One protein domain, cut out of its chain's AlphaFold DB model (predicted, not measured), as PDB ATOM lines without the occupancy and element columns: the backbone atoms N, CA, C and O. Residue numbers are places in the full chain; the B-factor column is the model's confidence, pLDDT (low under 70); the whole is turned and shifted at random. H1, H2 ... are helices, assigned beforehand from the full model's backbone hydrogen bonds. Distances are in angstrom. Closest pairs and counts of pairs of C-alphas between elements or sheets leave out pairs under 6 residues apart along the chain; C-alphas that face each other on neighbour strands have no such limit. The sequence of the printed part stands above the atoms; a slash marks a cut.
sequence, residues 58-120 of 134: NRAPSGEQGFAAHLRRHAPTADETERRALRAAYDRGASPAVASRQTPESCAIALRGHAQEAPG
ATOM      1  N   ASN A  58      10.934  27.628 -95.711       73.44
ATOM      2  CA  ASN A  58      10.408  28.947 -95.418       73.44
ATOM      3  C   ASN A  58      10.351  29.785 -96.702       73.44
ATOM      4  O   ASN A  58      11.246  29.753 -97.537       73.44
ATOM      5  N   ARG A  59       9.307  30.612 -96.835       68.19
ATOM      6  CA  ARG A  59       9.215  31.634 -97.900       68.19
ATOM      7  C   ARG A  59      10.118  32.855 -97.658       68.19
ATOM      8  O   ARG A  59      10.105  33.788 -98.453       68.19
ATOM      9  N   ALA A  60      10.816  32.887 -96.527       66.56
ATOM     10  CA  ALA A  60      11.647  34.000 -96.085       66.56
ATOM     11  C   ALA A  60      13.065  33.922 -96.695       66.56
ATOM     12  O   ALA A  60      13.432  32.885 -97.246       66.56
ATOM     13  N   PRO A  61      13.869  34.999 -96.600       75.38
ATOM     14  CA  PRO A  61      15.279  34.968 -96.983       75.38
ATOM     15  C   PRO A  61      16.045  33.877 -96.224       75.38
ATOM     16  O   PRO A  61      15.705  33.586 -95.078       75.38
ATOM     17  N   SER A  62      17.092  33.327 -96.841       84.81
ATOM     18  CA  SER A  62      17.981  32.329 -96.239       84.81
ATOM     19  C   SER A  62      19.354  32.905 -95.853       84.81
ATOM     20  O   SER A  62      19.670  34.070 -96.121       84.81
ATOM     21  N   GLY A  63      20.174  32.096 -95.188       87.12
ATOM     22  CA  GLY A  63      21.474  32.425 -94.640       87.12
ATOM     23  C   GLY A  63      21.411  33.564 -93.627       87.12
ATOM     24  O   GLY A  63      20.653  33.559 -92.658       87.12
ATOM     25  N   GLU A  64      22.256  34.568 -93.848       92.50
ATOM     26  CA  GLU A  64      22.391  35.710 -92.943       92.50
ATOM     27  C   GLU A  64      21.100  36.533 -92.839       92.50
ATOM     28  O   GLU A  64      20.689  36.875 -91.730       92.50
ATOM     29  N   GLN A  65      20.398  36.743 -93.955       91.62
ATOM     30  CA  GLN A  65      19.152  37.511 -93.964       91.62
ATOM     31  C   GLN A  65      18.025  36.776 -93.224       91.62
ATOM     32  O   GLN A  65      17.236  37.410 -92.516       91.62
ATOM     33  N   GLY A  66      17.966  35.447 -93.358       91.69
ATOM     34  CA  GLY A  66      17.027  34.595 -92.624       91.69
ATOM     35  C   GLY A  66      17.282  34.647 -91.125       91.69
ATOM     36  O   GLY A  66      16.387  34.979 -90.343       91.69
ATOM     37  N   PHE A  67      18.537  34.437 -90.723       95.00
ATOM     38  CA  PHE A  67      18.957  34.569 -89.331       95.00
ATOM     39  C   PHE A  67      18.621  35.955 -88.752       95.00
ATOM     40  O   PHE A  67      18.012  36.044 -87.685       95.00
ATOM     41  N   ALA A  68      18.937  37.041 -89.462       94.38
ATOM     42  CA  ALA A  68      18.644  38.404 -89.019       94.38
ATOM     43  C   ALA A  68      17.131  38.678 -88.891       94.38
ATOM     44  O   ALA A  68      16.694  39.419 -88.004       94.38
ATOM     45  N   ALA A  69      16.301  38.092 -89.758       92.25
ATOM     46  CA  ALA A  69      14.846  38.169 -89.637       92.25
ATOM     47  C   ALA A  69      14.333  37.426 -88.392       92.25
ATOM     48  O   ALA A  69      13.494  37.959 -87.663       92.25
ATOM     49  N   HIS A  70      14.866  36.236 -88.115       93.00
ATOM     50  CA  HIS A  70      14.511  35.463 -86.927       93.00
ATOM     51  C   HIS A  70      14.975  36.127 -85.631       93.00
ATOM     52  O   HIS A  70      14.200  36.182 -84.677       93.00
ATOM     53  N   LEU A  71      16.172  36.717 -85.619       94.19
ATOM     54  CA  LEU A  71      16.684  37.486 -84.486       94.19
ATOM     55  C   LEU A  71      15.747  38.637 -84.119       94.19
ATOM     56  O   LEU A  71      15.304  38.729 -82.979       94.19
ATOM     57  N   ARG A  72      15.338  39.446 -85.102       92.38
ATOM     58  CA  ARG A  72      14.390  40.551 -84.877       92.38
ATOM     59  C   ARG A  72      13.029  40.092 -84.348       92.38
ATOM     60  O   ARG A  72      12.383  40.839 -83.623       92.38
ATOM     61  N   ARG A  73      12.570  38.896 -84.730       89.62
ATOM     62  CA  ARG A  73      11.240  38.380 -84.367       89.62
ATOM     63  C   ARG A  73      11.211  37.684 -83.007       89.62
ATOM     64  O   ARG A  73      10.201  37.772 -82.312       89.62
ATOM     65  N   HIS A  74      12.264  36.946 -82.674       89.88
ATOM     66  CA  HIS A  74      12.258  36.003 -81.553       89.88
ATOM     67  C   HIS A  74      13.230  36.368 -80.436       89.88
ATOM     68  O   HIS A  74      13.053  35.902 -79.320       89.88
ATOM     69  N   ALA A  75      14.236  37.196 -80.717       91.12
ATOM     70  CA  ALA A  75      15.209  37.626 -79.723       91.12
ATOM     71  C   ALA A  75      15.661  39.081 -79.983       91.12
ATOM     72  O   ALA A  75      16.850  39.340 -80.182       91.12
ATOM     73  N   PRO A  76      14.726  40.058 -80.029       90.81
ATOM     74  CA  PRO A  76      15.039  41.444 -80.400       90.81
ATOM     75  C   PRO A  76      15.965  42.151 -79.404       90.81
ATOM     76  O   PRO A  76      16.593  43.145 -79.757       90.81
ATOM     77  N   THR A  77      16.037  41.652 -78.170       90.44
ATOM     78  CA  THR A  77      16.869  42.189 -77.088       90.44
ATOM     79  C   THR A  77      18.129  41.365 -76.843       90.44
ATOM     80  O   THR A  77      18.800  41.617 -75.847       90.44
ATOM     81  N   ALA A  78      18.431  40.382 -77.701       90.00
ATOM     82  CA  ALA A  78      19.578  39.506 -77.501       90.00
ATOM     83  C   ALA A  78      20.889  40.295 -77.486       90.00
ATOM     84  O   ALA A  78      21.170  41.062 -78.416       90.00
ATOM     85  N   ASP A  79      21.703  40.074 -76.459       93.69
ATOM     86  CA  ASP A  79      23.040  40.656 -76.395       93.69
ATOM     87  C   ASP A  79      24.015  39.973 -77.375       93.69
ATOM     88  O   ASP A  79      23.691  38.999 -78.055       93.69
ATOM     89  N   GLU A  80      25.246  40.476 -77.491       95.12
ATOM     90  CA  GLU A  80      26.218  39.937 -78.452       95.12
ATOM     91  C   GLU A  80      26.639  38.483 -78.163       95.12
ATOM     92  O   GLU A  80      27.020  37.736 -79.067       95.12
ATOM     93  N   THR A  81      26.595  38.046 -76.907       94.25
ATOM     94  CA  THR A  81      26.906  36.660 -76.543       94.25
ATOM     95  C   THR A  81      25.747  35.744 -76.913       94.25
ATOM     96  O   THR A  81      25.966  34.710 -77.549       94.25
ATOM     97  N   GLU A  82      24.519  36.154 -76.608       93.44
ATOM     98  CA  GLU A  82      23.299  35.449 -76.991       93.44
ATOM     99  C   GLU A  82      23.170  35.360 -78.512       93.44
ATOM    100  O   GLU A  82      22.978  34.273 -79.053       93.44
ATOM    101  N   ARG A  83      23.393  36.460 -79.238       95.94
ATOM    102  CA  ARG A  83      23.389  36.482 -80.709       95.94
ATOM    103  C   ARG A  83      24.353  35.462 -81.304       95.94
ATOM    104  O   ARG A  83      23.978  34.755 -82.240       95.94
ATOM    105  N   ARG A  84      25.570  35.351 -80.764       96.81
ATOM    106  CA  ARG A  84      26.560  34.354 -81.209       96.81
ATOM    107  C   ARG A  84      26.103  32.925 -80.912       96.81
ATOM    108  O   ARG A  84      26.251  32.057 -81.772       96.81
ATOM    109  N   ALA A  85      25.509  32.681 -79.746       96.12
ATOM    110  CA  ALA A  85      24.972  31.369 -79.387       96.12
ATOM    111  C   ALA A  85      23.791  30.957 -80.284       96.12
ATOM    112  O   ALA A  85      23.768  29.844 -80.815       96.12
ATOM    113  N   LEU A  86      22.851  31.876 -80.521       96.94
ATOM    114  CA  LEU A  86      21.712  31.677 -81.416       96.94
ATOM    115  C   LEU A  86      22.163  31.488 -82.864       96.94
ATOM    116  O   LEU A  86      21.599  30.659 -83.577       96.94
ATOM    117  N   ARG A  87      23.216  32.196 -83.296       97.62
ATOM    118  CA  ARG A  87      23.809  31.994 -84.620       97.62
ATOM    119  C   ARG A  87      24.389  30.594 -84.764       97.62
ATOM    120  O   ARG A  87      24.067  29.903 -85.723       97.62
ATOM    121  N   ALA A  88      25.172  30.152 -83.784       97.88
ATOM    122  CA  ALA A  88      25.715  28.801 -83.784       97.88
ATOM    123  C   ALA A  88      24.603  27.738 -83.800       97.88
ATOM    124  O   ALA A  88      24.748  26.712 -84.460       97.88
ATOM    125  N   ALA A  89      23.488  27.969 -83.101       97.75
ATOM    126  CA  ALA A  89      22.330  27.079 -83.140       97.75
ATOM    127  C   ALA A  89      21.677  27.026 -84.522       97.75
ATOM    128  O   ALA A  89      21.441  25.940 -85.051       97.75
ATOM    129  N   TYR A  90      21.464  28.190 -85.132       97.31
ATOM    130  CA  TYR A  90      20.940  28.303 -86.487       97.31
ATOM    131  C   TYR A  90      21.804  27.553 -87.505       97.31
ATOM    132  O   TYR A  90      21.295  26.722 -88.254       97.31
ATOM    133  N   ASP A  91      23.119  27.779 -87.477       97.00
ATOM    134  CA  ASP A  91      24.065  27.150 -88.402       97.00
ATOM    135  C   ASP A  91      24.133  25.619 -88.200       97.00
ATOM    136  O   ASP A  91      24.231  24.870 -89.175       97.00
ATOM    137  N   ARG A  92      24.008  25.117 -86.956       97.56
ATOM    138  CA  ARG A  92      23.873  23.667 -86.695       97.56
ATOM    139  C   ARG A  92      22.616  23.091 -87.342       97.56
ATOM    140  O   ARG A  92      22.696  22.051 -87.997       97.56
ATOM    141  N   GLY A  93      21.481  23.770 -87.189       96.50
ATOM    142  CA  GLY A  93      20.218  23.381 -87.812       96.50
ATOM    143  C   GLY A  93      20.302  23.359 -89.336       96.50
ATOM    144  O   GLY A  93      19.927  22.373 -89.965       96.50
ATOM    145  N   ALA A  94      20.862  24.418 -89.920       95.94
ATOM    146  CA  ALA A  94      21.031  24.577 -91.364       95.94
ATOM    147  C   ALA A  94      22.054  23.600 -91.974       95.94
ATOM    148  O   ALA A  94      22.140  23.469 -93.198       95.94
ATOM    149  N   SER A  95      22.829  22.890 -91.146       96.00
ATOM    150  CA  SER A  95      23.805  21.918 -91.631       96.00
ATOM    151  C   SER A  95      23.138  20.825 -92.487       96.00
ATOM    152  O   SER A  95      22.043  20.351 -92.159       96.00
ATOM    153  N   PRO A  96      23.798  20.338 -93.559       94.06
ATOM    154  CA  PRO A  96      23.214  19.326 -94.442       94.06
ATOM    155  C   PRO A  96      22.767  18.051 -93.716       94.06
ATOM    156  O   PRO A  96      21.763  17.444 -94.089       94.06
ATOM    157  N   ALA A  97      23.479  17.653 -92.657       94.50
ATOM    158  CA  ALA A  97      23.174  16.462 -91.867       94.50
ATOM    159  C   ALA A  97      21.823  16.545 -91.133       94.50
ATOM    160  O   ALA A  97      21.190  15.508 -90.908       94.50
ATOM    161  N   VAL A  98      21.391  17.758 -90.775       94.38
ATOM    162  CA  VAL A  98      20.137  18.025 -90.062       94.38
ATOM    163  C   VAL A  98      19.042  18.441 -91.043       94.38
ATOM    164  O   VAL A  98      17.982  17.814 -91.074       94.38
ATOM    165  N   ALA A  99      19.310  19.435 -91.893       92.62
ATOM    166  CA  ALA A  99      18.329  20.006 -92.815       92.62
ATOM    167  C   ALA A  99      17.797  18.985 -93.837       92.62
ATOM    168  O   ALA A  99      16.615  19.005 -94.180       92.62
ATOM    169  N   SER A 100      18.633  18.044 -94.300       94.50
ATOM    170  CA  SER A 100      18.212  17.016 -95.271       94.50
ATOM    171  C   SER A 100      17.114  16.088 -94.747       94.50
ATOM    172  O   SER A 100      16.312  15.604 -95.544       94.50
ATOM    173  N   ARG A 101      17.045  15.890 -93.424       94.75
ATOM    174  CA  ARG A 101      16.079  15.011 -92.746       94.75
ATOM    175  C   ARG A 101      14.715  15.661 -92.534       94.75
ATOM    176  O   ARG A 101      13.774  14.968 -92.167       94.75
ATOM    177  N   GLN A 102      14.618  16.976 -92.711       96.12
ATOM    178  CA  GLN A 102      13.383  17.707 -92.459       96.12
ATOM    179  C   GLN A 102      12.408  17.575 -93.624       96.12
ATOM    180  O   GLN A 102      12.817  17.573 -94.785       96.12
ATOM    181  N   THR A 103      11.115  17.560 -93.331       95.25
ATOM    182  CA  THR A 103      10.045  17.719 -94.318       95.25
ATOM    183  C   THR A 103       9.236  18.978 -93.994       95.25
ATOM    184  O   THR A 103       9.321  19.489 -92.871       95.25
ATOM    185  N   PRO A 104       8.436  19.504 -94.937       93.50
ATOM    186  CA  PRO A 104       7.515  20.596 -94.635       93.50
ATOM    187  C   PRO A 104       6.617  20.287 -93.424       93.50
ATOM    188  O   PRO A 104       6.391  21.149 -92.575       93.50
ATOM    189  N   GLU A 105       6.155  19.042 -93.301       94.56
ATOM    190  CA  GLU A 105       5.291  18.582 -92.215       94.56
ATOM    191  C   GLU A 105       6.034  18.530 -90.876       94.56
ATOM    192  O   GLU A 105       5.509  19.032 -89.878       94.56
ATOM    193  N   SER A 106       7.257  17.978 -90.839       94.75
ATOM    194  CA  SER A 106       8.055  17.931 -89.602       94.75
ATOM    195  C   SER A 106       8.375  19.338 -89.100       94.75
ATOM    196  O   SER A 106       8.235  19.618 -87.908       94.75
ATOM    197  N   CYS A 107       8.698  20.251 -90.016       94.12
ATOM    198  CA  CYS A 107       8.940  21.655 -89.714       94.12
ATOM    199  C   CYS A 107       7.696  22.368 -89.181       94.12
ATOM    200  O   CYS A 107       7.775  23.078 -88.178       94.12
ATOM    201  N   ALA A 108       6.530  22.144 -89.789       91.81
ATOM    202  CA  ALA A 108       5.279  22.718 -89.304       91.81
ATOM    203  C   ALA A 108       4.921  22.225 -87.892       91.81
ATOM    204  O   ALA A 108       4.439  23.005 -87.071       91.81
ATOM    205  N   ILE A 109       5.156  20.943 -87.588       92.81
ATOM    206  CA  ILE A 109       4.926  20.379 -86.251       92.81
ATOM    207  C   ILE A 109       5.893  20.993 -85.236       92.81
ATOM    208  O   ILE A 109       5.441  21.492 -84.207       92.81
ATOM    209  N   ALA A 110       7.192  21.009 -85.539       92.00
ATOM    210  CA  ALA A 110       8.210  21.527 -84.631       92.00
ATOM    211  C   ALA A 110       7.989  23.014 -84.309       92.00
ATOM    212  O   ALA A 110       7.981  23.401 -83.144       92.00
ATOM    213  N   LEU A 111       7.729  23.845 -85.323       90.25
ATOM    214  CA  LEU A 111       7.492  25.279 -85.130       90.25
ATOM    215  C   LEU A 111       6.196  25.568 -84.362       90.25
ATOM    216  O   LEU A 111       6.160  26.500 -83.560       90.25
ATOM    217  N   ARG A 112       5.142  24.759 -84.556       89.38
ATOM    218  CA  ARG A 112       3.937  24.840 -83.712       89.38
ATOM    219  C   ARG A 112       4.227  24.460 -82.263       89.38
ATOM    220  O   ARG A 112       3.672  25.101 -81.379       89.38
ATOM    221  N   GLY A 113       5.081  23.461 -82.030       89.06
ATOM    222  CA  GLY A 113       5.526  23.066 -80.692       89.06
ATOM    223  C   GLY A 113       6.192  24.227 -79.955       89.06
ATOM    224  O   GLY A 113       5.729  24.608 -78.885       89.06
ATOM    225  N   HIS A 114       7.169  24.882 -80.589       86.50
ATOM    226  CA  HIS A 114       7.832  26.063 -80.014       86.50
ATOM    227  C   HIS A 114       6.839  27.176 -79.655       86.50
ATOM    228  O   HIS A 114       6.856  27.691 -78.540       86.50
ATOM    229  N   ALA A 115       5.894  27.478 -80.554       79.88
ATOM    230  CA  ALA A 115       4.865  28.490 -80.306       79.88
ATOM    231  C   ALA A 115       3.965  28.176 -79.092       79.88
ATOM    232  O   ALA A 115       3.415  29.098 -78.488       79.88
ATOM    233  N   GLN A 116       3.801  26.897 -78.742       79.44
ATOM    234  CA  GLN A 116       3.033  26.451 -77.576       79.44
ATOM    235  C   GLN A 116       3.872  26.441 -76.292       79.44
ATOM    236  O   GLN A 116       3.346  26.753 -75.227       79.44
ATOM    237  N   GLU A 117       5.162  26.109 -76.387       70.94
ATOM    238  CA  GLU A 117       6.083  26.053 -75.243       70.94
ATOM    239  C   GLU A 117       6.420  27.445 -74.683       70.94
ATOM    240  O   GLU A 117       6.750  27.561 -73.501       70.94
ATOM    241  N   ALA A 118       6.287  28.511 -75.482       59.06
ATOM    242  CA  ALA A 118       6.583  29.873 -75.040       59.06
ATOM    243  C   ALA A 118       5.618  30.934 -75.622       59.06
ATOM    244  O   ALA A 118       5.997  31.704 -76.509       59.06
ATOM    245  N   PRO A 119       4.383  31.069 -75.091       51.41
ATOM    246  CA  PRO A 119       3.368  31.984 -75.630       51.41
ATOM    247  C   PRO A 119       3.785  33.466 -75.695       51.41
ATOM    248  O   PRO A 119       3.195  34.229 -76.453       51.41
ATOM    249  N   GLY A 120       4.775  33.884 -74.892       51.62
ATOM    250  CA  GLY A 120       5.267  35.268 -74.812       51.62
ATOM    251  C   GLY A 120       6.649  35.519 -75.429       51.62
ATOM    252  O   GLY A 120       7.068  36.671 -75.488       51.62
TER     253      GLY A 120
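What this domain is: This is residues 58 to 120 of the 134 residues of an uncharacterized protein of Brevundimonas naejangsanensis (UniProt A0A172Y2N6). Picture an open hook of helices: H2, the longest, makes one side, the short H3 sits at the turn past its last residues, and H4 makes the other side, with an empty gap between H2 and H4. H1 crosses near H2 at a steep angle, while H3 and most of H4, residues 108 to 117, stick out free. The printed part has 63 residues with four named helices, in the order H1, H2, H3, H4, and no named strand; the class is all helix. It is only just compact, close to loose, with a radius of gyration of the C-alphas of 12.4 A and spans of 32 by 28 by 19 A.

How they stand to each other: Start at H2, residues 80 to 94. H1, residues 63 to 74, only just touches it, with 3 pairs of C-alphas within 8 A, and does so with residues 67 to 71 alone. Look at Phe 67 and Tyr 90, whose C-alphas are the closest at 7.2 A. The two helices run opposite ways at a steep tilt of 58 degrees. H3, residues 96 to 99, is close to H2 but not clearly touching; the closest C-alphas, of Gly 93 and Ala 99, are 6.3 A apart. H4, residues 104 to 117, is apart from H1, H2 and H3. In H1, H2 and H4 every O i to N i+4 pair is within hydrogen-bond range; H3 is too short for such a pair.

Where its parts are: Find C-alpha 80 at (26.218, 39.937, -78.452); from there H2 runs 20.7 A to C-alpha 94. H1 begins at C-alpha 63, (21.474, 32.425, -94.640), and spans 16.4 A. H3 spans 5.2 A. H4 spans 20.2 A and ends at C-alpha 117, (6.083, 26.053, -75.243).

The domain as a whole: The C-alphas farthest apart, of Glu 80 and Glu 105, are 32.9 A apart. The printed part has no cut, and the three links are tight. Residues 59 to 60 and 118 to 120 have pLDDT under 70.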